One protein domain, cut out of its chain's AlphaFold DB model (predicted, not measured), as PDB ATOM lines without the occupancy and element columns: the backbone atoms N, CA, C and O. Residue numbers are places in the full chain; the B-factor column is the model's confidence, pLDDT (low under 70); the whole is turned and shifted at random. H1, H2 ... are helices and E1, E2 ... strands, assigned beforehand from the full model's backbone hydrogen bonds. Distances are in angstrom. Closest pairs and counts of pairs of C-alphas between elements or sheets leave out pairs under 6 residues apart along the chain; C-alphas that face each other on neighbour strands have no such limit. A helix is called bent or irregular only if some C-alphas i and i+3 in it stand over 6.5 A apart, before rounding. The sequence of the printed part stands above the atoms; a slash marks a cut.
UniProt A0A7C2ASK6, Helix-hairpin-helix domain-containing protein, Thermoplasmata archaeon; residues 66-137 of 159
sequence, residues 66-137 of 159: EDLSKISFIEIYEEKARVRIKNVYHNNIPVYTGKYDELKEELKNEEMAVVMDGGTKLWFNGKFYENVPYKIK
ATOM      1  N   GLU A  66      35.339 -31.824  -8.662       50.53
ATOM      2  CA  GLU A  66      36.286 -30.728  -8.844       50.53
ATOM      3  C   GLU A  66      35.873 -29.663  -9.874       50.53
ATOM      4  O   GLU A  66      36.285 -28.513  -9.739       50.53
ATOM      5  N   ASP A  67      35.114 -29.997 -10.919       65.31
ATOM      6  CA  ASP A  67      34.911 -29.078 -12.048       65.31
ATOM      7  C   ASP A  67      33.871 -27.999 -11.712       65.31
ATOM      8  O   ASP A  67      34.058 -26.818 -12.006       65.31
ATOM      9  N   LEU A  68      32.825 -28.368 -10.963       71.31
ATOM     10  CA  LEU A  68      31.833 -27.412 -10.470       71.31
ATOM     11  C   LEU A  68      32.434 -26.451  -9.441       71.31
ATOM     12  O   LEU A  68      32.198 -25.250  -9.552       71.31
ATOM     13  N   SER A  69      33.268 -26.921  -8.507       68.06
ATOM     14  CA  SER A  69      33.960 -26.037  -7.555       68.06
ATOM     15  C   SER A  69      34.923 -25.058  -8.236       68.06
ATOM     16  O   SER A  69      35.080 -23.937  -7.764       68.06
ATOM     17  N   LYS A  70      35.530 -25.427  -9.374       72.19
ATOM     18  CA  LYS A  70      36.428 -24.540 -10.141       72.19
ATOM     19  C   LYS A  70      35.689 -23.469 -10.935       72.19
ATOM     20  O   LYS A  70      36.178 -22.348 -11.064       72.19
ATOM     21  N   ILE A  71      34.529 -23.810 -11.490       74.00
ATOM     22  CA  ILE A  71      33.736 -22.892 -12.322       74.00
ATOM     23  C   ILE A  71      32.676 -22.136 -11.522       74.00
ATOM     24  O   ILE A  71      31.961 -21.316 -12.104       74.00
ATOM     25  N   SER A  72      32.546 -22.407 -10.221       81.50
ATOM     26  CA  SER A  72      31.582 -21.737  -9.356       81.50
ATOM     27  C   SER A  72      32.219 -20.721  -8.417       81.50
ATOM     28  O   SER A  72      33.389 -20.799  -8.054       81.50
ATOM     29  N   PHE A  73      31.442 -19.696  -8.082       85.69
ATOM     30  CA  PHE A  73      31.835 -18.652  -7.147       85.69
ATOM     31  C   PHE A  73      30.624 -18.210  -6.337       85.69
ATOM     32  O   PHE A  73      29.587 -17.890  -6.914       85.69
ATOM     33  N   ILE A  74      30.756 -18.155  -5.017       88.12
ATOM     34  CA  ILE A  74      29.657 -17.809  -4.113       88.12
ATOM     35  C   ILE A  74      29.880 -16.406  -3.549       88.12
ATOM     36  O   ILE A  74      30.908 -16.104  -2.952       88.12
ATOM     37  N   GLU A  75      28.889 -15.538  -3.668       88.69
ATOM     38  CA  GLU A  75      28.833 -14.288  -2.923       88.69
ATOM     39  C   GLU A  75      27.755 -14.378  -1.855       88.69
ATOM     40  O   GLU A  75      26.579 -14.493  -2.176       88.69
ATOM     41  N   ILE A  76      28.150 -14.307  -0.589       86.88
ATOM     42  CA  ILE A  76      27.236 -14.433   0.549       86.88
ATOM     43  C   ILE A  76      26.827 -13.040   1.030       86.88
ATOM     44  O   ILE A  76      27.683 -12.182   1.284       86.88
ATOM     45  N   TYR A  77      25.521 -12.853   1.179       85.25
ATOM     46  CA  TYR A  77      24.816 -11.676   1.671       85.25
ATOM     47  C   TYR A  77      23.897 -12.118   2.817       85.25
ATOM     48  O   TYR A  77      22.711 -12.369   2.623       85.25
ATOM     49  N   GLU A  78      24.468 -12.234   4.016       82.56
ATOM     50  CA  GLU A  78      23.740 -12.677   5.217       82.56
ATOM     51  C   GLU A  78      23.135 -14.085   5.035       82.56
ATOM     52  O   GLU A  78      23.901 -15.039   4.909       82.56
ATOM     53  N   GLU A  79      21.806 -14.221   5.006       85.81
ATOM     54  CA  GLU A  79      21.085 -15.502   4.851       85.81
ATOM     55  C   GLU A  79      20.888 -15.925   3.387       85.81
ATOM     56  O   GLU A  79      20.332 -16.986   3.094       85.81
ATOM     57  N   LYS A  80      21.326 -15.086   2.445       90.19
ATOM     58  CA  LYS A  80      21.206 -15.331   1.011       90.19
ATOM     59  C   LYS A  80      22.566 -15.316   0.343       90.19
ATOM     60  O   LYS A  80      23.509 -14.668   0.786       90.19
ATOM     61  N   ALA A  81      22.665 -16.014  -0.770       90.81
ATOM     62  CA  ALA A  81      23.839 -16.024  -1.606       90.81
ATOM     63  C   ALA A  81      23.468 -15.793  -3.061       90.81
ATOM     64  O   ALA A  81      22.378 -16.117  -3.536       90.81
ATOM     65  N   ARG A  82      24.439 -15.244  -3.776       89.75
ATOM     66  CA  ARG A  82      24.495 -15.271  -5.221       89.75
ATOM     67  C   ARG A  82      25.557 -16.275  -5.624       89.75
ATOM     68  O   ARG A  82      26.739 -16.063  -5.359       89.75
ATOM     69  N   VAL A  83      25.149 -17.358  -6.261       89.25
ATOM     70  CA  VAL A  83      26.057 -18.392  -6.751       89.25
ATOM     71  C   VAL A  83      26.233 -18.181  -8.242       89.25
ATOM     72  O   VAL A  83      25.270 -18.164  -8.994       89.25
ATOM     73  N   ARG A  84      27.468 -18.000  -8.693       87.12
ATOM     74  CA  ARG A  84      27.804 -18.071 -10.111       87.12
ATOM     75  C   ARG A  84      28.223 -19.496 -10.418       87.12
ATOM     76  O   ARG A  84      29.088 -20.007  -9.718       87.12
ATOM     77  N   ILE A  85      27.683 -20.101 -11.467       84.38
ATOM     78  CA  ILE A  85      28.170 -21.369 -12.018       84.38
ATOM     79  C   ILE A  85      28.488 -21.133 -13.490       84.38
ATOM     80  O   ILE A  85      27.625 -20.707 -14.259       84.38
ATOM     81  N   LYS A  86      29.742 -21.376 -13.886       80.75
ATOM     82  CA  LYS A  86      30.290 -20.958 -15.185       80.75
ATOM     83  C   LYS A  86      30.129 -19.447 -15.360       80.75
ATOM     84  O   LYS A  86      30.942 -18.701 -14.834       80.75
ATOM     85  N   ASN A  87      29.077 -18.992 -16.040       72.75
ATOM     86  CA  ASN A  87      28.769 -17.578 -16.283       72.75
ATOM     87  C   ASN A  87      27.311 -17.212 -15.973       72.75
ATOM     88  O   ASN A  87      26.895 -16.090 -16.252       72.75
ATOM     89  N   VAL A  88      26.546 -18.143 -15.405       75.06
ATOM     90  CA  VAL A  88      25.159 -17.915 -15.006       75.06
ATOM     91  C   VAL A  88      25.149 -17.586 -13.524       75.06
ATOM     92  O   VAL A  88      25.819 -18.252 -12.732       75.06
ATOM     93  N   TYR A  89      24.441 -16.520 -13.169       80.94
ATOM     94  CA  TYR A  89      24.177 -16.193 -11.780       80.94
ATOM     95  C   TYR A  89      22.885 -16.885 -11.342       80.94
ATOM     96  O   TYR A  89      21.965 -17.088 -12.128       80.94
ATOM     97  N   HIS A  90      22.886 -17.305 -10.087       83.94
ATOM     98  CA  HIS A  90      21.737 -17.812  -9.364       83.94
ATOM     99  C   HIS A  90      21.622 -16.947  -8.122       83.94
ATOM    100  O   HIS A  90      22.565 -16.888  -7.322       83.94
ATOM    101  N   ASN A  91      20.528 -16.205  -8.007       84.75
ATOM    102  CA  ASN A  91      20.339 -15.249  -6.922       84.75
ATOM    103  C   ASN A  91      19.437 -15.855  -5.849       84.75
ATOM    104  O   ASN A  91      18.846 -16.911  -6.035       84.75
ATOM    105  N   ASN A  92      19.341 -15.180  -4.704       84.88
ATOM    106  CA  ASN A  92      18.430 -15.554  -3.620       84.88
ATOM    107  C   ASN A  92      18.615 -16.986  -3.083       84.88
ATOM    108  O   ASN A  92      17.715 -17.522  -2.425       84.88
ATOM    109  N   ILE A  93      19.804 -17.561  -3.283       90.81
ATOM    110  CA  ILE A  93      20.134 -18.914  -2.849       90.81
ATOM    111  C   ILE A  93      20.192 -18.938  -1.325       90.81
ATOM    112  O   ILE A  93      20.915 -18.124  -0.748       90.81
ATOM    113  N   PRO A  94      19.432 -19.810  -0.649       91.69
ATOM    114  CA  PRO A  94      19.442 -19.871   0.803       91.69
ATOM    115  C   PRO A  94      20.822 -20.289   1.324       91.69
ATOM    116  O   PRO A  94      21.488 -21.160   0.754       91.69
ATOM    117  N   VAL A  95      21.252 -19.634   2.403       91.44
ATOM    118  CA  VAL A  95      22.496 -19.932   3.113       91.44
ATOM    119  C   VAL A  95      22.143 -20.553   4.452       91.44
ATOM    120  O   VAL A  95      21.544 -19.909   5.308       91.44
ATOM    121  N   TYR A  96      22.565 -21.792   4.646       91.44
ATOM    122  CA  TYR A  96      22.413 -22.523   5.893       91.44
ATOM    123  C   TYR A  96      23.745 -22.565   6.632       91.44
ATOM    124  O   TYR A  96      24.812 -22.644   6.022       91.44
ATOM    125  N   THR A  97      23.685 -22.538   7.960       86.69
ATOM    126  CA  THR A  97      24.855 -22.710   8.825       86.69
ATOM    127  C   THR A  97      24.605 -23.901   9.730       86.69
ATOM    128  O   THR A  97      23.590 -23.931  10.418       86.69
ATOM    129  N   GLY A  98      25.514 -24.873   9.733       84.56
ATOM    130  CA  GLY A  98      25.355 -26.082  10.535       84.56
ATOM    131  C   GLY A  98      25.867 -27.331   9.834       84.56
ATOM    132  O   GLY A  98      26.338 -27.287   8.696       84.56
ATOM    133  N   LYS A  99      25.777 -28.460  10.537       83.12
ATOM    134  CA  LYS A  99      26.254 -29.747  10.033       83.12
ATOM    135  C   LYS A  99      25.288 -30.315   9.002       83.12
ATOM    136  O   LYS A  99      24.071 -30.209   9.138       83.12
ATOM    137  N   TYR A 100      25.841 -31.000   8.005       72.56
ATOM    138  CA  TYR A 100      25.052 -31.636   6.946       72.56
ATOM    139  C   TYR A 100      23.939 -32.554   7.478       72.56
ATOM    140  O   TYR A 100      22.819 -32.507   6.970       72.56
ATOM    141  N   ASP A 101      24.228 -33.369   8.496       78.75
ATOM    142  CA  ASP A 101      23.286 -34.379   8.992       78.75
ATOM    143  C   ASP A 101      21.963 -33.787   9.497       78.75
ATOM    144  O   ASP A 101      20.927 -34.450   9.413       78.75
ATOM    145  N   GLU A 102      22.000 -32.539   9.965       84.38
ATOM    146  CA  GLU A 102      20.847 -31.784  10.462       84.38
ATOM    147  C   GLU A 102      20.063 -31.139   9.308       84.38
ATOM    148  O   GLU A 102      18.837 -31.101   9.334       84.38
ATOM    149  N   LEU A 103      20.759 -30.708   8.252       85.31
ATOM    150  CA  LEU A 103      20.186 -29.946   7.137       85.31
ATOM    151  C   LEU A 103      19.696 -30.816   5.972       85.31
ATOM    152  O   LEU A 103      18.980 -30.336   5.095       85.31
ATOM    153  N   LYS A 104      20.067 -32.100   5.922       80.75
ATOM    154  CA  LYS A 104      19.800 -32.982   4.771       80.75
ATOM    155  C   LYS A 104      18.327 -33.051   4.346       80.75
ATOM    156  O   LYS A 104      18.061 -33.199   3.159       80.75
ATOM    157  N   GLU A 105      17.379 -32.979   5.283       83.06
ATOM    158  CA  GLU A 105      15.946 -33.051   4.961       83.06
ATOM    159  C   GLU A 105      15.422 -31.728   4.390       83.06
ATOM    160  O   GLU A 105      14.618 -31.743   3.461       83.06
ATOM    161  N   GLU A 106      15.929 -30.593   4.872       83.38
ATOM    162  CA  GLU A 106      15.610 -29.270   4.324       83.38
ATOM    163  C   GLU A 106      16.186 -29.124   2.910       83.38
ATOM    164  O   GLU A 106      15.482 -28.756   1.971       83.38
ATOM    165  N   LEU A 107      17.441 -29.539   2.729       84.88
ATOM    166  CA  LEU A 107      18.165 -29.441   1.463       84.88
ATOM    167  C   LEU A 107      17.581 -30.310   0.347       84.88
ATOM    168  O   LEU A 107      17.694 -29.950  -0.820       84.88
ATOM    169  N   LYS A 108      16.933 -31.439   0.664       82.25
ATOM    170  CA  LYS A 108      16.267 -32.275  -0.355       82.25
ATOM    171  C   LYS A 108      15.183 -31.524  -1.126       82.25
ATOM    172  O   LYS A 108      14.922 -31.876  -2.274       82.25
ATOM    173  N   ASN A 109      14.556 -30.532  -0.497       81.62
ATOM    174  CA  ASN A 109      13.526 -29.713  -1.132       81.62
ATOM    175  C   ASN A 109      14.123 -28.553  -1.937       81.62
ATOM    176  O   ASN A 109      13.442 -27.986  -2.790       81.62
ATOM    177  N   GLU A 110      15.397 -28.241  -1.702       80.44
ATOM    178  CA  GLU A 110      16.108 -27.167  -2.372       80.44
ATOM    179  C   GLU A 110      16.830 -27.669  -3.617       80.44
ATOM    180  O   GLU A 110      17.563 -28.665  -3.615       80.44
ATOM    181  N   GLU A 111      16.671 -26.928  -4.709       81.56
ATOM    182  CA  GLU A 111      17.433 -27.200  -5.922       81.56
ATOM    183  C   GLU A 111      18.903 -26.777  -5.767       81.56
ATOM    184  O   GLU A 111      19.812 -27.423  -6.301       81.56
ATOM    185  N   MET A 112      19.127 -25.690  -5.021       87.88
ATOM    186  CA  MET A 112      20.435 -25.118  -4.744       87.88
ATOM    187  C   MET A 112      20.441 -24.461  -3.364       87.88
ATOM    188  O   MET A 112      19.524 -23.721  -3.025       87.88
ATOM    189  N   ALA A 113      21.502 -24.685  -2.595       92.56
ATOM    190  CA  ALA A 113      21.716 -24.021  -1.318       92.56
ATOM    191  C   ALA A 113      23.212 -23.879  -1.031       92.56
ATOM    192  O   ALA A 113      24.032 -24.670  -1.500       92.56
ATOM    193  N   VAL A 114      23.579 -22.882  -0.235       90.50
ATOM    194  CA  VAL A 114      24.936 -22.750   0.298       90.50
ATOM    195  C   VAL A 114      24.918 -23.225   1.740       90.50
ATOM    196  O   VAL A 114      24.077 -22.799   2.519       90.50
ATOM    197  N   VAL A 115      25.850 -24.097   2.104       91.75
ATOM    198  CA  VAL A 115      25.999 -24.596   3.472       91.75
ATOM    199  C   VAL A 115      27.357 -24.168   4.010       91.75
ATOM    200  O   VAL A 115      28.388 -24.383   3.368       91.75
ATOM    201  N   MET A 116      27.343 -23.550   5.185       86.12
ATOM    202  CA  MET A 116      28.519 -23.107   5.925       86.12
ATOM    203  C   MET A 116      28.810 -24.096   7.060       86.12
ATOM    204  O   MET A 116      28.076 -24.143   8.047       86.12
ATOM    205  N   ASP A 117      29.896 -24.858   6.921       82.81
ATOM    206  CA  ASP A 117      30.376 -25.828   7.918       82.81
ATOM    207  C   ASP A 117      31.907 -25.932   7.855       82.81
ATOM    208  O   ASP A 117      32.458 -26.643   7.015       82.81
ATOM    209  N   GLY A 118      32.614 -25.107   8.638       75.19
ATOM    210  CA  GLY A 118      34.084 -24.988   8.571       75.19
ATOM    211  C   GLY A 118      34.641 -24.466   7.230       75.19
ATOM    212  O   GLY A 118      35.847 -24.279   7.092       75.19
ATOM    213  N   GLY A 119      33.765 -24.200   6.258       79.50
ATOM    214  CA  GLY A 119      34.026 -23.775   4.887       79.50
ATOM    215  C   GLY A 119      32.712 -23.695   4.098       79.50
ATOM    216  O   GLY A 119      31.639 -23.956   4.642       79.50
ATOM    217  N   THR A 120      32.784 -23.319   2.820       84.50
ATOM    218  CA  THR A 120      31.618 -23.247   1.928       84.50
ATOM    219  C   THR A 120      31.409 -24.545   1.168       84.50
ATOM    220  O   THR A 120      32.298 -25.035   0.462       84.50
ATOM    221  N   LYS A 121      30.181 -25.051   1.241       90.00
ATOM    222  CA  LYS A 121      29.694 -26.136   0.398       90.00
ATOM    223  C   LYS A 121      28.515 -25.638  -0.424       90.00
ATOM    224  O   LYS A 121      27.636 -24.951   0.089       90.00
ATOM    225  N   LEU A 122      28.494 -25.987  -1.700       89.44
ATOM    226  CA  LEU A 122      27.355 -25.756  -2.573       89.44
ATOM    227  C   LEU A 122      26.558 -27.055  -2.662       89.44
ATOM    228  O   LEU A 122      27.047 -28.048  -3.198       89.44
ATOM    229  N   TRP A 123      25.341 -27.048  -2.134       89.94
ATOM    230  CA  TRP A 123      24.334 -28.037  -2.482       89.94
ATOM    231  C   TRP A 123      23.749 -27.658  -3.833       89.94
ATOM    232  O   TRP A 123      23.280 -26.536  -4.024       89.94
ATOM    233  N   PHE A 124      23.782 -28.585  -4.778       85.88
ATOM    234  CA  PHE A 124      23.190 -28.371  -6.082       85.88
ATOM    235  C   PHE A 124      22.725 -29.689  -6.692       85.88
ATOM    236  O   PHE A 124      23.520 -30.615  -6.877       85.88
ATOM    237  N   ASN A 125      21.433 -29.769  -7.022       79.44
ATOM    238  CA  ASN A 125      20.794 -30.944  -7.621       79.44
ATOM    239  C   ASN A 125      21.095 -32.263  -6.893       79.44
ATOM    240  O   ASN A 125      21.474 -33.259  -7.515       79.44
ATOM    241  N   GLY A 126      20.939 -32.279  -5.569       79.44
ATOM    242  CA  GLY A 126      21.100 -33.511  -4.795       79.44
ATOM    243  C   GLY A 126      22.549 -33.894  -4.487       79.44
ATOM    244  O   GLY A 126      22.787 -35.002  -4.008       79.44
ATOM    245  N   LYS A 127      23.526 -33.033  -4.799       83.25
ATOM    246  CA  LYS A 127      24.954 -33.279  -4.554       83.25
ATOM    247  C   LYS A 127      25.625 -32.089  -3.880       83.25
ATOM    248  O   LYS A 127      25.247 -30.945  -4.119       83.25
ATOM    249  N   PHE A 128      26.665 -32.378  -3.100       85.19
ATOM    250  CA  PHE A 128      27.554 -31.364  -2.541       85.19
ATOM    251  C   PHE A 128      28.800 -31.157  -3.382       85.19
ATOM    252  O   PHE A 128      29.415 -32.110  -3.861       85.19
ATOM    253  N   TYR A 129      29.194 -29.894  -3.462       85.25
ATOM    254  CA  TYR A 129      30.461 -29.447  -4.008       85.25
ATOM    255  C   TYR A 129      31.176 -28.666  -2.917       85.25
ATOM    256  O   TYR A 129      30.674 -27.653  -2.426       85.25
ATOM    257  N   GLU A 130      32.318 -29.180  -2.484       83.94
ATOM    258  CA  GLU A 130      33.099 -28.591  -1.400       83.94
ATOM    259  C   GLU A 130      34.141 -27.610  -1.938       83.94
ATOM    260  O   GLU A 130      34.472 -27.617  -3.127       83.94
ATOM    261  N   ASN A 131      34.681 -26.779  -1.042       78.50
ATOM    262  CA  ASN A 131      35.760 -25.830  -1.335       78.50
ATOM    263  C   ASN A 131      35.425 -24.856  -2.472       78.50
ATOM    264  O   ASN A 131      36.302 -24.443  -3.231       78.50
ATOM    265  N   VAL A 132      34.148 -24.489  -2.600       82.75
ATOM    266  CA  VAL A 132      33.722 -23.530  -3.617       82.75
ATOM    267  C   VAL A 132      34.236 -22.141  -3.229       82.75
ATOM    268  O   VAL A 132      33.906 -21.669  -2.133       82.75
ATOM    269  N   PRO A 133      35.011 -21.461  -4.097       82.88
ATOM    270  CA  PRO A 133      35.502 -20.117  -3.830       82.88
ATOM    271  C   PRO A 133      34.361 -19.164  -3.479       82.88
ATOM    272  O   PRO A 133      33.327 -19.141  -4.152       82.88
ATOM    273  N   TYR A 134      34.547 -18.357  -2.436       86.75
ATOM    274  CA  TYR A 134      33.490 -17.481  -1.952       86.75
ATOM    275  C   TYR A 134      33.986 -16.122  -1.469       86.75
ATOM    276  O   TYR A 134      35.160 -15.922  -1.154       86.75
ATOM    277  N   LYS A 135      33.052 -15.176  -1.387       85.81
ATOM    278  CA  LYS A 135      33.249 -13.859  -0.789       85.81
ATOM    279  C   LYS A 135      32.040 -13.478   0.052       85.81
ATOM    280  O   LYS A 135      30.919 -13.436  -0.444       85.81
ATOM    281  N   ILE A 136      32.283 -13.119   1.307       84.44
ATOM    282  CA  ILE A 136      31.251 -12.582   2.197       84.44
ATOM    283  C   ILE A 136      31.186 -11.065   2.007       84.44
ATOM    284  O   ILE A 136      32.193 -10.364   2.161       84.44
ATOM    285  N   LYS A 137      30.007 -10.529   1.682       79.31
ATOM    286  CA  LYS A 137      29.763  -9.083   1.648       79.31
ATOM    287  C   LYS A 137      28.991  -8.677   2.904       79.31
ATOM    288  O   LYS A 137      27.808  -8.952   3.035       79.31
TER     289      LYS A 137
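Overview. This is residues 66 to 137 of the 159 residues of the protein "Helix-hairpin-helix domain-containing protein" of Thermoplasmata archaeon (UniProt A0A7C2ASK6). One seven-stranded sheet is bent back on itself, so that the leaf E6, E5, E4 faces the leaf E2, E1, E7, with the long bent strand E3 as the hinge. The short helix H1 lies at the strands' ends between E2 and E6, and H2 packs on the sheet over E4 and, only just, E5. The 72 printed residues run H1, E1, E2, E3, H2, E4, E5, E6, E7; the sheet's order is E6, E5, E4, E3, E2, E1, E7, mixed, and the class is mixed, helices and strands. The whole is compact, with a radius of gyration of the C-alphas of 10.9 A, and spans 30 by 25 by 22 A.

Along the chain. Find C-alpha 88 at (25.159, -17.915, -15.006); from there E3, residues 88 to 97, runs 24.3 A and bends by 65 degrees at residue 92. Before it come E1, residues 72 to 77, 16.4 A long, and E2, residues 80 to 85, 16.0 A long. After it look for E4, residues 112 to 116, E5, residues 120 to 124, E6, residues 127 to 130, and E7, residues 134 to 136, which ends at C-alpha 136 (31.251, -12.582, 2.197). H1, residues 66 to 71, begins at (36.286, -30.728, -8.844). H2, residues 100 to 107, is irregular: C-alphas 102 and 105 are 7.5 A apart.

Arrangement. Start at E3, whose pairing is staggered: residues 88 to 94 pair with E2, and residues 95 to 97 with E4. E2 and E3 form an antiparallel hairpin, with N 90 and O 83 2.8 A apart, within hydrogen-bond range. E3 and E4 are parallel, with N 114 and O 94 at 2.9 A; E3, H2 and E4 make a strand-helix-strand unit, two parallel neighbours with a helix between, its crossover right-handed. E1, E2, E3 and likewise E4, E5, E6 are meanders, each strand the antiparallel neighbour of the one before; look at N 75 and O 82, 2.8 A, N 115 and O 121, 2.8 A, and N 129 and O 122, 2.8 A. At the edge, E7 is parallel to E1, with N 135 and O 74 at 2.8 A. H2 is on the sheet at a height of 9.4 A, along the strands, at 25 degrees to E4 on the local plane; its closest C-alphas to E4 are those of Leu 107 and Ala 113, 7.1 A. H1 is on the sheet at a height of 7.2 A, over none of its strands; its closest C-alphas to E6 are those of Ser 69 and Tyr 129, 6.0 A. H1 has every O i to N i+4 pair within hydrogen-bond range, H2 2 of 4.

Size, cuts and confidence. The C-alphas farthest apart are those of Asn 87 and Glu 102, 31.3 A. The printed part has no cut, and its links between elements are tight. The mean pLDDT of the printed part is 83.1; look for low confidence, under 70, at residues 66 to 67 and residue 69.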